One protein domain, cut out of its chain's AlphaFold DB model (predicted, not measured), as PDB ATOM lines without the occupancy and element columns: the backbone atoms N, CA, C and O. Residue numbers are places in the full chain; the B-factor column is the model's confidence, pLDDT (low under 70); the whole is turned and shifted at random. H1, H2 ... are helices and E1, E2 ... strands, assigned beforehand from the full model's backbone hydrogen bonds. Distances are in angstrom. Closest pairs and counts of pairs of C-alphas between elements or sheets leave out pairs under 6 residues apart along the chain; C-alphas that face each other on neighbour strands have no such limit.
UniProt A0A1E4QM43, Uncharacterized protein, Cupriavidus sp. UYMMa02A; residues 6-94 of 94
ATOM      1  N   LEU A   6       3.729 -18.991 -24.028       95.50
ATOM      2  CA  LEU A   6       3.382 -20.338 -23.591       95.50
ATOM      3  C   LEU A   6       2.082 -20.265 -22.804       95.50
ATOM      4  O   LEU A   6       1.975 -19.462 -21.875       95.50
ATOM      5  N   VAL A   7       1.101 -21.072 -23.187       96.88
ATOM      6  CA  VAL A   7      -0.257 -21.001 -22.641       96.88
ATOM      7  C   VAL A   7      -0.746 -22.397 -22.280       96.88
ATOM      8  O   VAL A   7      -0.575 -23.340 -23.046       96.88
ATOM      9  N   GLU A   8      -1.369 -22.532 -21.116       97.00
ATOM     10  CA  GLU A   8      -2.043 -23.758 -20.699       97.00
ATOM     11  C   GLU A   8      -3.276 -23.997 -21.573       97.00
ATOM     12  O   GLU A   8      -4.165 -23.153 -21.659       97.00
ATOM     13  N   HIS A   9      -3.320 -25.146 -22.240       96.75
ATOM     14  CA  HIS A   9      -4.279 -25.424 -23.305       96.75
ATOM     15  C   HIS A   9      -5.743 -25.471 -22.853       96.75
ATOM     16  O   HIS A   9      -6.630 -25.204 -23.661       96.75
ATOM     17  N   ARG A  10      -6.016 -25.844 -21.598       96.62
ATOM     18  CA  ARG A  10      -7.380 -26.090 -21.118       96.62
ATOM     19  C   ARG A  10      -8.034 -24.834 -20.553       96.62
ATOM     20  O   ARG A  10      -9.227 -24.633 -20.761       96.62
ATOM     21  N   HIS A  11      -7.271 -24.009 -19.848       95.62
ATOM     22  CA  HIS A  11      -7.764 -22.826 -19.137       95.62
ATOM     23  C   HIS A  11      -7.268 -21.511 -19.750       95.62
ATOM     24  O   HIS A  11      -7.641 -20.445 -19.274       95.62
ATOM     25  N   PHE A  12      -6.432 -21.575 -20.793       94.88
ATOM     26  CA  PHE A  12      -5.824 -20.420 -21.464       94.88
ATOM     27  C   PHE A  12      -5.016 -19.511 -20.531       94.88
ATOM     28  O   PHE A  12      -4.905 -18.303 -20.736       94.88
ATOM     29  N   ILE A  13      -4.404 -20.110 -19.511       95.19
ATOM     30  CA  ILE A  13      -3.563 -19.401 -18.551       95.19
ATOM     31  C   ILE A  13      -2.176 -19.215 -19.150       95.19
ATOM     32  O   ILE A  13      -1.552 -20.171 -19.610       95.19
ATOM     33  N   ILE A  14      -1.667 -17.987 -19.123       94.19
ATOM     34  CA  ILE A  14      -0.316 -17.684 -19.594       94.19
ATOM     35  C   ILE A  14       0.693 -18.312 -18.621       94.19
ATOM     36  O   ILE A  14       0.732 -17.980 -17.441       94.19
ATOM     37  N   MET A  15       1.529 -19.218 -19.121       94.75
ATOM     38  CA  MET A  15       2.661 -19.787 -18.383       94.75
ATOM     39  C   MET A  15       3.885 -18.876 -18.498       94.75
ATOM     40  O   MET A  15       4.529 -18.544 -17.507       94.75
ATOM     41  N   ASP A  16       4.174 -18.425 -19.721       92.12
ATOM     42  CA  ASP A  16       5.263 -17.501 -20.023       92.12
ATOM     43  C   ASP A  16       4.845 -16.519 -21.124       92.12
ATOM     44  O   ASP A  16       4.113 -16.863 -22.052       92.12
ATOM     45  N   GLY A  17       5.330 -15.280 -21.024       91.81
ATOM     46  CA  GLY A  17       5.016 -14.224 -21.990       91.81
ATOM     47  C   GLY A  17       3.951 -13.217 -21.569       91.81
ATOM     48  O   GLY A  17       3.427 -12.499 -22.415       91.81
ATOM     49  N   HIS A  18       3.696 -13.073 -20.266       92.38
ATOM     50  CA  HIS A  18       2.801 -12.045 -19.713       92.38
ATOM     51  C   HIS A  18       3.110 -10.634 -20.241       92.38
ATOM     52  O   HIS A  18       2.209  -9.917 -20.658       92.38
ATOM     53  N   HIS A  19       4.392 -10.252 -20.297       91.88
ATOM     54  CA  HIS A  19       4.789  -8.944 -20.831       91.88
ATOM     55  C   HIS A  19       4.478  -8.812 -22.325       91.88
ATOM     56  O   HIS A  19       3.999  -7.774 -22.752       91.88
ATOM     57  N   ARG A  20       4.715  -9.865 -23.117       93.12
ATOM     58  CA  ARG A  20       4.411  -9.876 -24.557       93.12
ATOM     59  C   ARG A  20       2.911  -9.740 -24.798       93.12
ATOM     60  O   ARG A  20       2.508  -8.975 -25.662       93.12
ATOM     61  N   HIS A  21       2.099 -10.441 -24.007       94.06
ATOM     62  CA  HIS A  21       0.646 -10.305 -24.048       94.06
ATOM     63  C   HIS A  21       0.192  -8.881 -23.698       94.06
ATOM     64  O   HIS A  21      -0.583  -8.293 -24.444       94.06
ATOM     65  N   PHE A  22       0.729  -8.298 -22.622       93.75
ATOM     66  CA  PHE A  22       0.415  -6.921 -22.235       93.75
ATOM     67  C   PHE A  22       0.834  -5.907 -23.314       93.75
ATOM     68  O   PHE A  22       0.023  -5.098 -23.752       93.75
ATOM     69  N   CYS A  23       2.071  -5.997 -23.818       94.69
ATOM     70  CA  CYS A  23       2.568  -5.125 -24.882       94.69
ATOM     71  C   CYS A  23       1.749  -5.237 -26.173       94.69
ATOM     72  O   CYS A  23       1.581  -4.237 -26.857       94.69
ATOM     73  N   ALA A  24       1.238  -6.422 -26.518       94.56
ATOM     74  CA  ALA A  24       0.381  -6.585 -27.689       94.56
ATOM     75  C   ALA A  24      -0.897  -5.738 -27.592       94.56
ATOM     76  O   ALA A  24      -1.294  -5.133 -28.585       94.56
ATOM     77  N   GLY A  25      -1.487  -5.637 -26.394       94.94
ATOM     78  CA  GLY A  25      -2.619  -4.746 -26.130       94.94
ATOM     79  C   GLY A  25      -2.254  -3.273 -26.319       94.94
ATOM     80  O   GLY A  25      -2.936  -2.564 -27.053       94.94
ATOM     81  N   GLU A  26      -1.128  -2.838 -25.745       96.81
ATOM     82  CA  GLU A  26      -0.623  -1.461 -25.900       96.81
ATOM     83  C   GLU A  26      -0.286  -1.108 -27.362       96.81
ATOM     84  O   GLU A  26      -0.406   0.043 -27.778       96.81
ATOM     85  N   LEU A  27       0.116  -2.099 -28.162       95.25
ATOM     86  CA  LEU A  27       0.407  -1.958 -29.593       95.25
ATOM     87  C   LEU A  27      -0.837  -2.084 -30.493       95.25
ATOM     88  O   LEU A  27      -0.713  -1.956 -31.713       95.25
ATOM     89  N   GLY A  28      -2.017  -2.340 -29.920       96.06
ATOM     90  CA  GLY A  28      -3.267  -2.503 -30.663       96.06
ATOM     91  C   GLY A  28      -3.311  -3.751 -31.547       96.06
ATOM     92  O   GLY A  28      -3.991  -3.746 -32.572       96.06
ATOM     93  N   LEU A  29      -2.569  -4.804 -31.194       96.31
ATOM     94  CA  LEU A  29      -2.622  -6.083 -31.904       96.31
ATOM     95  C   LEU A  29      -3.902  -6.836 -31.519       96.31
ATOM     96  O   LEU A  29      -4.280  -6.871 -30.348       96.31
ATOM     97  N   SER A  30      -4.554  -7.481 -32.488       95.88
ATOM     98  CA  SER A  30      -5.754  -8.290 -32.238       95.88
ATOM     99  C   SER A  30      -5.428  -9.724 -31.821       95.88
ATOM    100  O   SER A  30      -6.280 -10.426 -31.268       95.88
ATOM    101  N   ARG A  31      -4.195 -10.183 -32.075       94.62
ATOM    102  CA  ARG A  31      -3.750 -11.557 -31.815       94.62
ATOM    103  C   ARG A  31      -2.360 -11.595 -31.195       94.62
ATOM    104  O   ARG A  31      -1.517 -10.743 -31.455       94.62
ATOM    105  N   VAL A  32      -2.099 -12.654 -30.426       93.62
ATOM    106  CA  VAL A  32      -0.759 -12.975 -29.921       93.62
ATOM    107  C   VAL A  32      -0.461 -14.447 -30.189       93.62
ATOM    108  O   VAL A  32      -1.207 -15.305 -29.711       93.62
ATOM    109  N   PRO A  33       0.607 -14.774 -30.937       93.88
ATOM    110  CA  PRO A  33       0.954 -16.158 -31.205       93.88
ATOM    111  C   PRO A  33       1.370 -16.858 -29.911       93.88
ATOM    112  O   PRO A  33       2.184 -16.351 -29.130       93.88
ATOM    113  N   CYS A  34       0.811 -18.044 -29.693       95.00
ATOM    114  CA  CYS A  34       1.090 -18.865 -28.527       95.00
ATOM    115  C   CYS A  34       1.292 -20.335 -28.907       95.00
ATOM    116  O   CYS A  34       0.789 -20.809 -29.924       95.00
ATOM    117  N   ILE A  35       2.039 -21.048 -28.068       95.25
ATOM    118  CA  ILE A  35       2.130 -22.504 -28.069       95.25
ATOM    119  C   ILE A  35       1.297 -22.995 -26.893       95.25
ATOM    120  O   ILE A  35       1.522 -22.593 -25.748       95.25
ATOM    121  N   LEU A  36       0.335 -23.860 -27.200       96.00
ATOM    122  CA  LEU A  36      -0.493 -24.507 -26.196       96.00
ATOM    123  C   LEU A  36       0.268 -25.684 -25.587       96.00
ATOM    124  O   LEU A  36       0.780 -26.542 -26.306       96.00
ATOM    125  N   LEU A  37       0.326 -25.715 -24.261       96.19
ATOM    126  CA  LEU A  37       0.987 -26.740 -23.463       96.19
ATOM    127  C   LEU A  37       0.015 -27.320 -22.438       96.19
ATOM    128  O   LEU A  37      -0.941 -26.668 -22.021       96.19
ATOM    129  N   SER A  38       0.287 -28.541 -21.992       96.38
ATOM    130  CA  SER A  38      -0.442 -29.181 -20.899       96.38
ATOM    131  C   SER A  38       0.471 -29.315 -19.689       96.38
ATOM    132  O   SER A  38       1.594 -29.791 -19.823       96.38
ATOM    133  N   TYR A  39      -0.023 -28.981 -18.495       95.31
ATOM    134  CA  TYR A  39       0.679 -29.310 -17.246       95.31
ATOM    135  C   TYR A  39       0.830 -30.823 -17.011       95.31
ATOM    136  O   TYR A  39       1.624 -31.229 -16.172       95.31
ATOM    137  N   GLY A  40       0.090 -31.659 -17.749       95.44
ATOM    138  CA  GLY A  40       0.279 -33.109 -17.753       95.44
ATOM    139  C   GLY A  40       1.379 -33.604 -18.702       95.44
ATOM    140  O   GLY A  40       1.595 -34.810 -18.778       95.44
ATOM    141  N   ASP A  41       2.042 -32.721 -19.457       96.06
ATOM    142  CA  ASP A  41       3.140 -33.108 -20.346       96.06
ATOM    143  C   ASP A  41       4.399 -33.447 -19.522       96.06
ATOM    144  O   ASP A  41       4.905 -32.579 -18.808       96.06
ATOM    145  N   PRO A  42       4.970 -34.663 -19.631       95.69
ATOM    146  CA  PRO A  42       6.188 -35.036 -18.901       95.69
ATOM    147  C   PRO A  42       7.422 -34.190 -19.268       95.69
ATOM    148  O   PRO A  42       8.432 -34.206 -18.551       95.69
ATOM    149  N   ASN A  43       7.366 -33.455 -20.381       95.75
ATOM    150  CA  ASN A  43       8.408 -32.536 -20.820       95.75
ATOM    151  C   ASN A  43       8.284 -31.135 -20.213       95.75
ATOM    152  O   ASN A  43       9.157 -30.310 -20.476       95.75
ATOM    153  N   LEU A  44       7.246 -30.859 -19.423       95.50
ATOM    154  CA  LEU A  44       7.028 -29.585 -18.753       95.50
ATOM    155  C   LEU A  44       7.126 -29.765 -17.235       95.50
ATOM    156  O   LEU A  44       6.292 -30.423 -16.626       95.50
ATOM    157  N   ASP A  45       8.112 -29.120 -16.616       94.38
ATOM    158  CA  ASP A  45       8.190 -29.003 -15.159       94.38
ATOM    159  C   ASP A  45       7.839 -27.575 -14.729       94.38
ATOM    160  O   ASP A  45       8.201 -26.604 -15.401       94.38
ATOM    161  N   VAL A  46       7.206 -27.426 -13.566       95.25
ATOM    162  CA  VAL A  46       6.969 -26.123 -12.935       95.25
ATOM    163  C   VAL A  46       7.487 -26.126 -11.499       95.25
ATOM    164  O   VAL A  46       7.139 -26.986 -10.691       95.25
ATOM    165  N   THR A  47       8.346 -25.159 -11.184       94.62
ATOM    166  CA  THR A  47       8.873 -24.933  -9.827       94.62
ATOM    167  C   THR A  47       8.592 -23.507  -9.392       94.62
ATOM    168  O   THR A  47       8.319 -22.639 -10.225       94.62
ATOM    169  N   TYR A  48       8.739 -23.218  -8.105       92.06
ATOM    170  CA  TYR A  48       8.843 -21.827  -7.681       92.06
ATOM    171  C   TYR A  48      10.131 -21.185  -8.230       92.06
ATOM    172  O   TYR A  48      11.100 -21.861  -8.602       92.06
ATOM    173  N   TRP A  49      10.153 -19.855  -8.326       90.12
ATOM    174  CA  TRP A  49      11.400 -19.117  -8.555       90.12
ATOM    175  C   TRP A  49      12.268 -19.072  -7.297       90.12
ATOM    176  O   TRP A  49      13.489 -19.169  -7.401       90.12
ATOM    177  N   ALA A  50      11.638 -18.932  -6.126       89.38
ATOM    178  CA  ALA A  50      12.325 -18.768  -4.846       89.38
ATOM    179  C   ALA A  50      13.036 -20.045  -4.367       89.38
ATOM    180  O   ALA A  50      14.029 -19.962  -3.649       89.38
ATOM    181  N   ASN A  51      12.537 -21.221  -4.751       87.25
ATOM    182  CA  ASN A  51      13.092 -22.514  -4.367       87.25
ATOM    183  C   ASN A  51      12.755 -23.579  -5.436       87.25
ATOM    184  O   ASN A  51      11.948 -23.314  -6.327       87.25
ATOM    185  N   PRO A  52      13.394 -24.762  -5.412       86.56
ATOM    186  CA  PRO A  52      13.151 -25.801  -6.409       86.56
ATOM    187  C   PRO A  52      11.909 -26.661  -6.127       86.56
ATOM    188  O   PRO A  52      11.722 -27.648  -6.836       86.56
ATOM    189  N   GLU A  53      11.080 -26.323  -5.133       88.88
ATOM    190  CA  GLU A  53       9.900 -27.124  -4.808       88.88
ATOM    191  C   GLU A  53       8.886 -27.105  -5.966       88.88
ATOM    192  O   GLU A  53       8.738 -26.072  -6.646       88.88
ATOM    193  N   PRO A  54       8.181 -28.226  -6.203       87.25
ATOM    194  CA  PRO A  54       7.077 -28.270  -7.149       87.25
ATOM    195  C   PRO A  54       5.989 -27.264  -6.772       87.25
ATOM    196  O   PRO A  54       5.652 -27.093  -5.600       87.25
ATOM    197  N   VAL A  55       5.409 -26.620  -7.782       90.69
ATOM    198  CA  VAL A  55       4.215 -25.788  -7.589       90.69
ATOM    199  C   VAL A  55       2.984 -26.676  -7.698       90.69
ATOM    200  O   VAL A  55       2.907 -27.512  -8.601       90.69
ATOM    201  N   ALA A  56       2.005 -26.477  -6.818       92.38
ATOM    202  CA  ALA A  56       0.691 -27.072  -7.006       92.38
ATOM    203  C   ALA A  56       0.036 -26.438  -8.243       92.38
ATOM    204  O   ALA A  56      -0.234 -25.241  -8.282       92.38
ATOM    205  N   ILE A  57      -0.174 -27.243  -9.285       94.12
ATOM    206  CA  ILE A  57      -0.754 -26.781 -10.555       94.12
ATOM    207  C   ILE A  57      -2.154 -26.198 -10.338       94.12
ATOM    208  O   ILE A  57      -2.491 -25.195 -10.966       94.12
ATOM    209  N   ASP A  58      -2.930 -26.786  -9.428       94.81
ATOM    210  CA  ASP A  58      -4.275 -26.320  -9.091       94.81
ATOM    211  C   ASP A  58      -4.260 -24.880  -8.561       94.81
ATOM    212  O   ASP A  58      -5.094 -24.087  -8.989       94.81
ATOM    213  N   ASP A  59      -3.258 -24.490  -7.763       93.56
ATOM    214  CA  ASP A  59      -3.103 -23.106  -7.284       93.56
ATOM    215  C   ASP A  59      -2.870 -22.132  -8.450       93.56
ATOM    216  O   ASP A  59      -3.398 -21.018  -8.465       93.56
ATOM    217  N   ILE A  60      -2.089 -22.543  -9.460       94.56
ATOM    218  CA  ILE A  60      -1.858 -21.728 -10.662       94.56
ATOM    219  C   ILE A  60      -3.158 -21.587 -11.454       94.56
ATOM    220  O   ILE A  60      -3.468 -20.500 -11.950       94.56
ATOM    221  N   ILE A  61      -3.909 -22.684 -11.588       95.12
ATOM    222  CA  ILE A  61      -5.180 -22.700 -12.311       95.12
ATOM    223  C   ILE A  61      -6.202 -21.807 -11.609       95.12
ATOM    224  O   ILE A  61      -6.804 -20.949 -12.252       95.12
ATOM    225  N   GLU A  62      -6.362 -21.958 -10.297       95.25
ATOM    226  CA  GLU A  62      -7.274 -21.153  -9.490       95.25
ATOM    227  C   GLU A  62      -6.915 -19.664  -9.554       95.25
ATOM    228  O   GLU A  62      -7.789 -18.827  -9.797       95.25
ATOM    229  N   ALA A  63      -5.632 -19.314  -9.418       93.81
ATOM    230  CA  ALA A  63      -5.176 -17.930  -9.537       93.81
ATOM    231  C   ALA A  63      -5.481 -17.340 -10.926       93.81
ATOM    232  O   ALA A  63      -5.965 -16.212 -11.033       93.81
ATOM    233  N   GLY A  64      -5.238 -18.110 -11.993       92.19
ATOM    234  CA  GLY A  64      -5.494 -17.682 -13.369       92.19
ATOM    235  C   GLY A  64      -6.981 -17.507 -13.688       92.19
ATOM    236  O   GLY A  64      -7.350 -16.542 -14.350       92.19
ATOM    237  N   LEU A  65      -7.838 -18.402 -13.191       93.88
ATOM    238  CA  LEU A  65      -9.286 -18.345 -13.414       93.88
ATOM    239  C   LEU A  65      -9.992 -17.299 -12.543       93.88
ATOM    240  O   LEU A  65     -10.975 -16.704 -12.980       93.88
ATOM    241  N   SER A  66      -9.519 -17.077 -11.314       94.56
ATOM    242  CA  SER A  66     -10.121 -16.109 -10.387       94.56
ATOM    243  C   SER A  66      -9.684 -14.666 -10.645       94.56
ATOM    244  O   SER A  66     -10.356 -13.737 -10.202       94.56
ATOM    245  N   GLY A  67      -8.547 -14.463 -11.318       87.44
ATOM    246  CA  GLY A  67      -7.913 -13.152 -11.462       87.44
ATOM    247  C   GLY A  67      -7.184 -12.675 -10.199       87.44
ATOM    248  O   GLY A  67      -6.529 -11.632 -10.235       87.44
ATOM    249  N   ASN A  68      -7.233 -13.437  -9.100       90.94
ATOM    250  CA  ASN A  68      -6.425 -13.197  -7.906       90.94
ATOM    251  C   ASN A  68      -5.016 -13.744  -8.151       90.94
ATOM    252  O   ASN A  68      -4.661 -14.842  -7.725       90.94
ATOM    253  N   LEU A  69      -4.235 -12.986  -8.920       88.50
ATOM    254  CA  LEU A  69      -2.947 -13.435  -9.435       88.50
ATOM    255  C   LEU A  69      -1.920 -13.672  -8.322       88.50
ATOM    256  O   LEU A  69      -1.839 -12.931  -7.340       88.50
ATOM    257  N   MET A  70      -1.068 -14.675  -8.538       86.75
ATOM    258  CA  MET A  70       0.133 -14.883  -7.733       86.75
ATOM    259  C   MET A  70       1.080 -13.679  -7.854       86.75
ATOM    260  O   MET A  70       1.073 -12.951  -8.852       86.75
ATOM    261  N   SER A  71       1.967 -13.511  -6.872       86.12
ATOM    262  CA  SER A  71       3.014 -12.487  -6.917       86.12
ATOM    263  C   SER A  71       3.865 -12.582  -8.188       86.12
ATOM    264  O   SER A  71       4.047 -13.650  -8.787       86.12
ATOM    265  N   PHE A  72       4.438 -11.451  -8.597       83.00
ATOM    266  CA  PHE A  72       5.281 -11.387  -9.785       83.00
ATOM    267  C   PHE A  72       6.431 -12.400  -9.730       83.00
ATOM    268  O   PHE A  72       7.147 -12.480  -8.732       83.00
ATOM    269  N   LYS A  73       6.617 -13.149 -10.829       81.06
ATOM    270  CA  LYS A  73       7.635 -14.206 -10.957       81.06
ATOM    271  C   LYS A  73       7.588 -15.213  -9.802       81.06
ATOM    272  O   LYS A  73       8.615 -15.555  -9.227       81.06
ATOM    273  N   THR A  74       6.398 -15.718  -9.481       88.06
ATOM    274  CA  THR A  74       6.259 -16.811  -8.505       88.06
ATOM    275  C   THR A  74       6.655 -18.161  -9.104       88.06
ATOM    276  O   THR A  74       7.405 -18.912  -8.481       88.06
ATOM    277  N   THR A  75       6.226 -18.448 -10.335       92.38
ATOM    278  CA  THR A  75       6.389 -19.755 -10.987       92.38
ATOM    279  C   THR A  75       7.394 -19.718 -12.136       92.38
ATOM    280  O   THR A  75       7.525 -18.722 -12.852       92.38
ATOM    281  N   ARG A  76       8.135 -20.816 -12.301       92.94
ATOM    282  CA  ARG A  76       9.130 -21.025 -13.349       92.94
ATOM    283  C   ARG A  76       8.854 -22.336 -14.072       92.94
ATOM    284  O   ARG A  76       9.117 -23.411 -13.533       92.94
ATOM    285  N   HIS A  77       8.408 -22.225 -15.314       94.50
ATOM    286  CA  HIS A  77       8.200 -23.348 -16.222       94.50
ATOM    287  C   HIS A  77       9.501 -23.703 -16.942       94.50
ATOM    288  O   HIS A  77      10.213 -22.826 -17.436       94.50
ATOM    289  N   LYS A  78       9.831 -24.992 -16.992       93.50
ATOM    290  CA  LYS A  78      10.997 -25.530 -17.695       93.50
ATOM    291  C   LYS A  78      10.552 -26.603 -18.670       93.50
ATOM    292  O   LYS A  78       9.875 -27.549 -18.286       93.50
ATOM    293  N   LEU A  79      10.990 -26.463 -19.913       94.38
ATOM    294  CA  LEU A  79      10.741 -27.435 -20.966       94.38
ATOM    295  C   LEU A  79      11.976 -28.311 -21.172       94.38
ATOM    296  O   LEU A  79      13.092 -27.804 -21.279       94.38
ATOM    297  N   LYS A  80      11.768 -29.625 -21.252       94.88
ATOM    298  CA  LYS A  80      12.797 -30.633 -21.578       94.88
ATOM    299  C   LYS A  80      12.987 -30.810 -23.085       94.88
ATOM    300  O   LYS A  80      13.826 -31.594 -23.518       94.88
ATOM    301  N   VAL A  81      12.206 -30.081 -23.878       92.69
ATOM    302  CA  VAL A  81      12.194 -30.122 -25.339       92.69
ATOM    303  C   VAL A  81      12.414 -28.728 -25.908       92.69
ATOM    304  O   VAL A  81      12.083 -27.718 -25.285       92.69
ATOM    305  N   THR A  82      12.959 -28.672 -27.118       91.12
ATOM    306  CA  THR A  82      13.047 -27.428 -27.882       91.12
ATOM    307  C   THR A  82      11.716 -27.169 -28.572       91.12
ATOM    308  O   THR A  82      11.199 -28.030 -29.280       91.12
ATOM    309  N   LEU A  83      11.171 -25.972 -28.375       90.00
ATOM    310  CA  LEU A  83       9.984 -25.525 -29.094       90.00
ATOM    311  C   LEU A  83      10.364 -24.926 -30.454       90.00
ATOM    312  O   LEU A  83      11.460 -24.372 -30.588       90.00
ATOM    313  N   PRO A  84       9.473 -25.004 -31.457       87.75
ATOM    314  CA  PRO A  84       9.678 -24.294 -32.710       87.75
ATOM    315  C   PRO A  84       9.762 -22.784 -32.455       87.75
ATOM    316  O   PRO A  84       9.055 -22.240 -31.603       87.75
ATOM    317  N   GLY A  85      10.628 -22.107 -33.209       84.50
ATOM    318  CA  GLY A  85      10.659 -20.647 -33.228       84.50
ATOM    319  C   GLY A  85       9.376 -20.076 -33.831       84.50
ATOM    320  O   GLY A  85       8.712 -20.731 -34.636       84.50
ATOM    321  N   CYS A  86       9.041 -18.846 -33.456       84.75
ATOM    322  CA  CYS A  86       7.933 -18.101 -34.041       84.75
ATOM    323  C   CYS A  86       8.455 -16.766 -34.553       84.75
ATOM    324  O   CYS A  86       8.974 -15.964 -33.780       84.75
ATOM    325  N   VAL A  87       8.316 -16.556 -35.858       89.06
ATOM    326  CA  VAL A  87       8.652 -15.306 -36.535       89.06
ATOM    327  C   VAL A  87       7.436 -14.946 -37.371       89.06
ATOM    328  O   VAL A  87       7.177 -15.574 -38.395       89.06
ATOM    329  N   ILE A  88       6.649 -14.001 -36.873       90.25
ATOM    330  CA  ILE A  88       5.434 -13.496 -37.515       90.25
ATOM    331  C   ILE A  88       5.536 -11.975 -37.483       90.25
ATOM    332  O   ILE A  88       5.941 -11.417 -36.458       90.25
ATOM    333  N   ASP A  89       5.209 -11.319 -38.594       92.94
ATOM    334  CA  ASP A  89       5.197  -9.862 -38.648       92.94
ATOM    335  C   ASP A  89       4.113  -9.313 -37.704       92.94
ATOM    336  O   ASP A  89       3.042  -9.900 -37.550       92.94
ATOM    337  N   LEU A  90       4.376  -8.182 -37.047       92.50
ATOM    338  CA  LEU A  90       3.377  -7.546 -36.187       92.50
ATOM    339  C   LEU A  90       2.150  -7.098 -36.989       92.50
ATOM    340  O   LEU A  90       1.046  -7.079 -36.444       92.50
ATOM    341  N   ASP A  91       2.330  -6.770 -38.268       94.44
ATOM    342  CA  ASP A  91       1.246  -6.402 -39.172       94.44
ATOM    343  C   ASP A  91       0.269  -7.571 -39.383       94.44
ATOM    344  O   ASP A  91      -0.942  -7.350 -39.412       94.44
ATOM    345  N   ASP A  92       0.761  -8.815 -39.398       95.12
ATOM    346  CA  ASP A  92      -0.070 -10.025 -39.487       95.12
ATOM    347  C   ASP A  92      -0.854 -10.306 -38.188       95.12
ATOM    348  O   ASP A  92      -1.778 -11.128 -38.155       95.12
ATOM    349  N   LEU A  93      -0.499  -9.639 -37.086       93.69
ATOM    350  CA  LEU A  93      -1.142  -9.773 -35.776       93.69
ATOM    351  C   LEU A  93      -2.166  -8.672 -35.481       93.69
ATOM    352  O   LEU A  93      -2.812  -8.726 -34.429       93.69
ATOM    353  N   ARG A  94      -2.330  -7.701 -36.386       92.75
ATOM    354  CA  ARG A  94      -3.418  -6.720 -36.323       92.75
ATOM    355  C   ARG A  94      -4.752  -7.310 -36.776       92.75
ATOM    356  O   ARG A  94      -4.799  -8.293 -37.556       92.75
TER     357      ARG A  94
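Overview. This is residues 6 to 94 of the 94 residues of an uncharacterized protein of Cupriavidus sp. UYMMa02A (UniProt A0A1E4QM43). A small sheet of three short strands, E1, E2 and E3, lies in the middle, with the two-stranded antiparallel ribbon E4 and E5 toward one end of the long axis and helix H1 toward the other. The second helix, H2, lies beyond one side of the small sheet, and the last stretch, residues 80 to 94, has no named element and runs round the outside from the end of E5 back toward the end where H1 lies. The printed part has 89 residues, with the named elements in the order E1 E2 H1 E3 E4 H2 E5; the three-stranded sheet has the order E2 E1 E3 and is mixed. The class is mixed, helices and strands, with under half of the residues, 39, in named elements. The whole is compact, with a radius of gyration of the C-alphas of 14.0 A and spans of 41 by 30 by 24 A.

Arrangement. In the three-stranded sheet, E1, residues 6 to 8, is the inner strand. E2, residues 14 to 16, is an edge strand and forms a hairpin with E1; they are antiparallel at 145 degrees, with N 15 and O 6 within hydrogen-bond range at 2.8 A. The other edge strand, E3, residues 34 to 37, is parallel to E1 at 46 degrees, with N 37 and O 7 at 2.8 A and N 7 and O 35 at 3.0 A. H2, residues 57 to 66, is only just on this sheet, with 5 pairs of C-alphas within 10 A, and only grazes it with residues 60 to 64. H1, residues 18 to 26, is only just not on it, with 4 such pairs. The second sheet holds E4, residues 44 to 48, and E5, residues 75 to 79, antiparallel at 154 degrees; N 76 and O 47 are 2.8 A apart, N 45 and O 78 2.9 A. The closest C-alphas of E2 and E5, those of Met 15 and His 77, are 6.9 A apart. H1 and H2 are apart; E3 and E4 are only just apart, at 8.2 A. In H1 and H2 every O i to N i+4 pair is within hydrogen-bond range.

Along the chain. E1 begins at C-alpha 6, (3.382, -20.338, -23.591), and is 7.0 A long; E2 is 5.6 A and E3 9.4 A. H1 measures 12.7 A and ends at C-alpha 26, (-0.623, -1.461, -25.900). H2 measures 14.2 A. E4 is 13.6 A long and E5 13.3 A, ending at C-alpha 79, (10.741, -27.435, -20.966).

Size, cuts and confidence. The two C-alphas farthest apart are those of Glu 53 and Asp 91, 41.1 A. The printed part has no cut and no long link; E1 to E2 and E2 to H1 are tight. The mean pLDDT of the printed part is 92.8, and no printed residue is under 70.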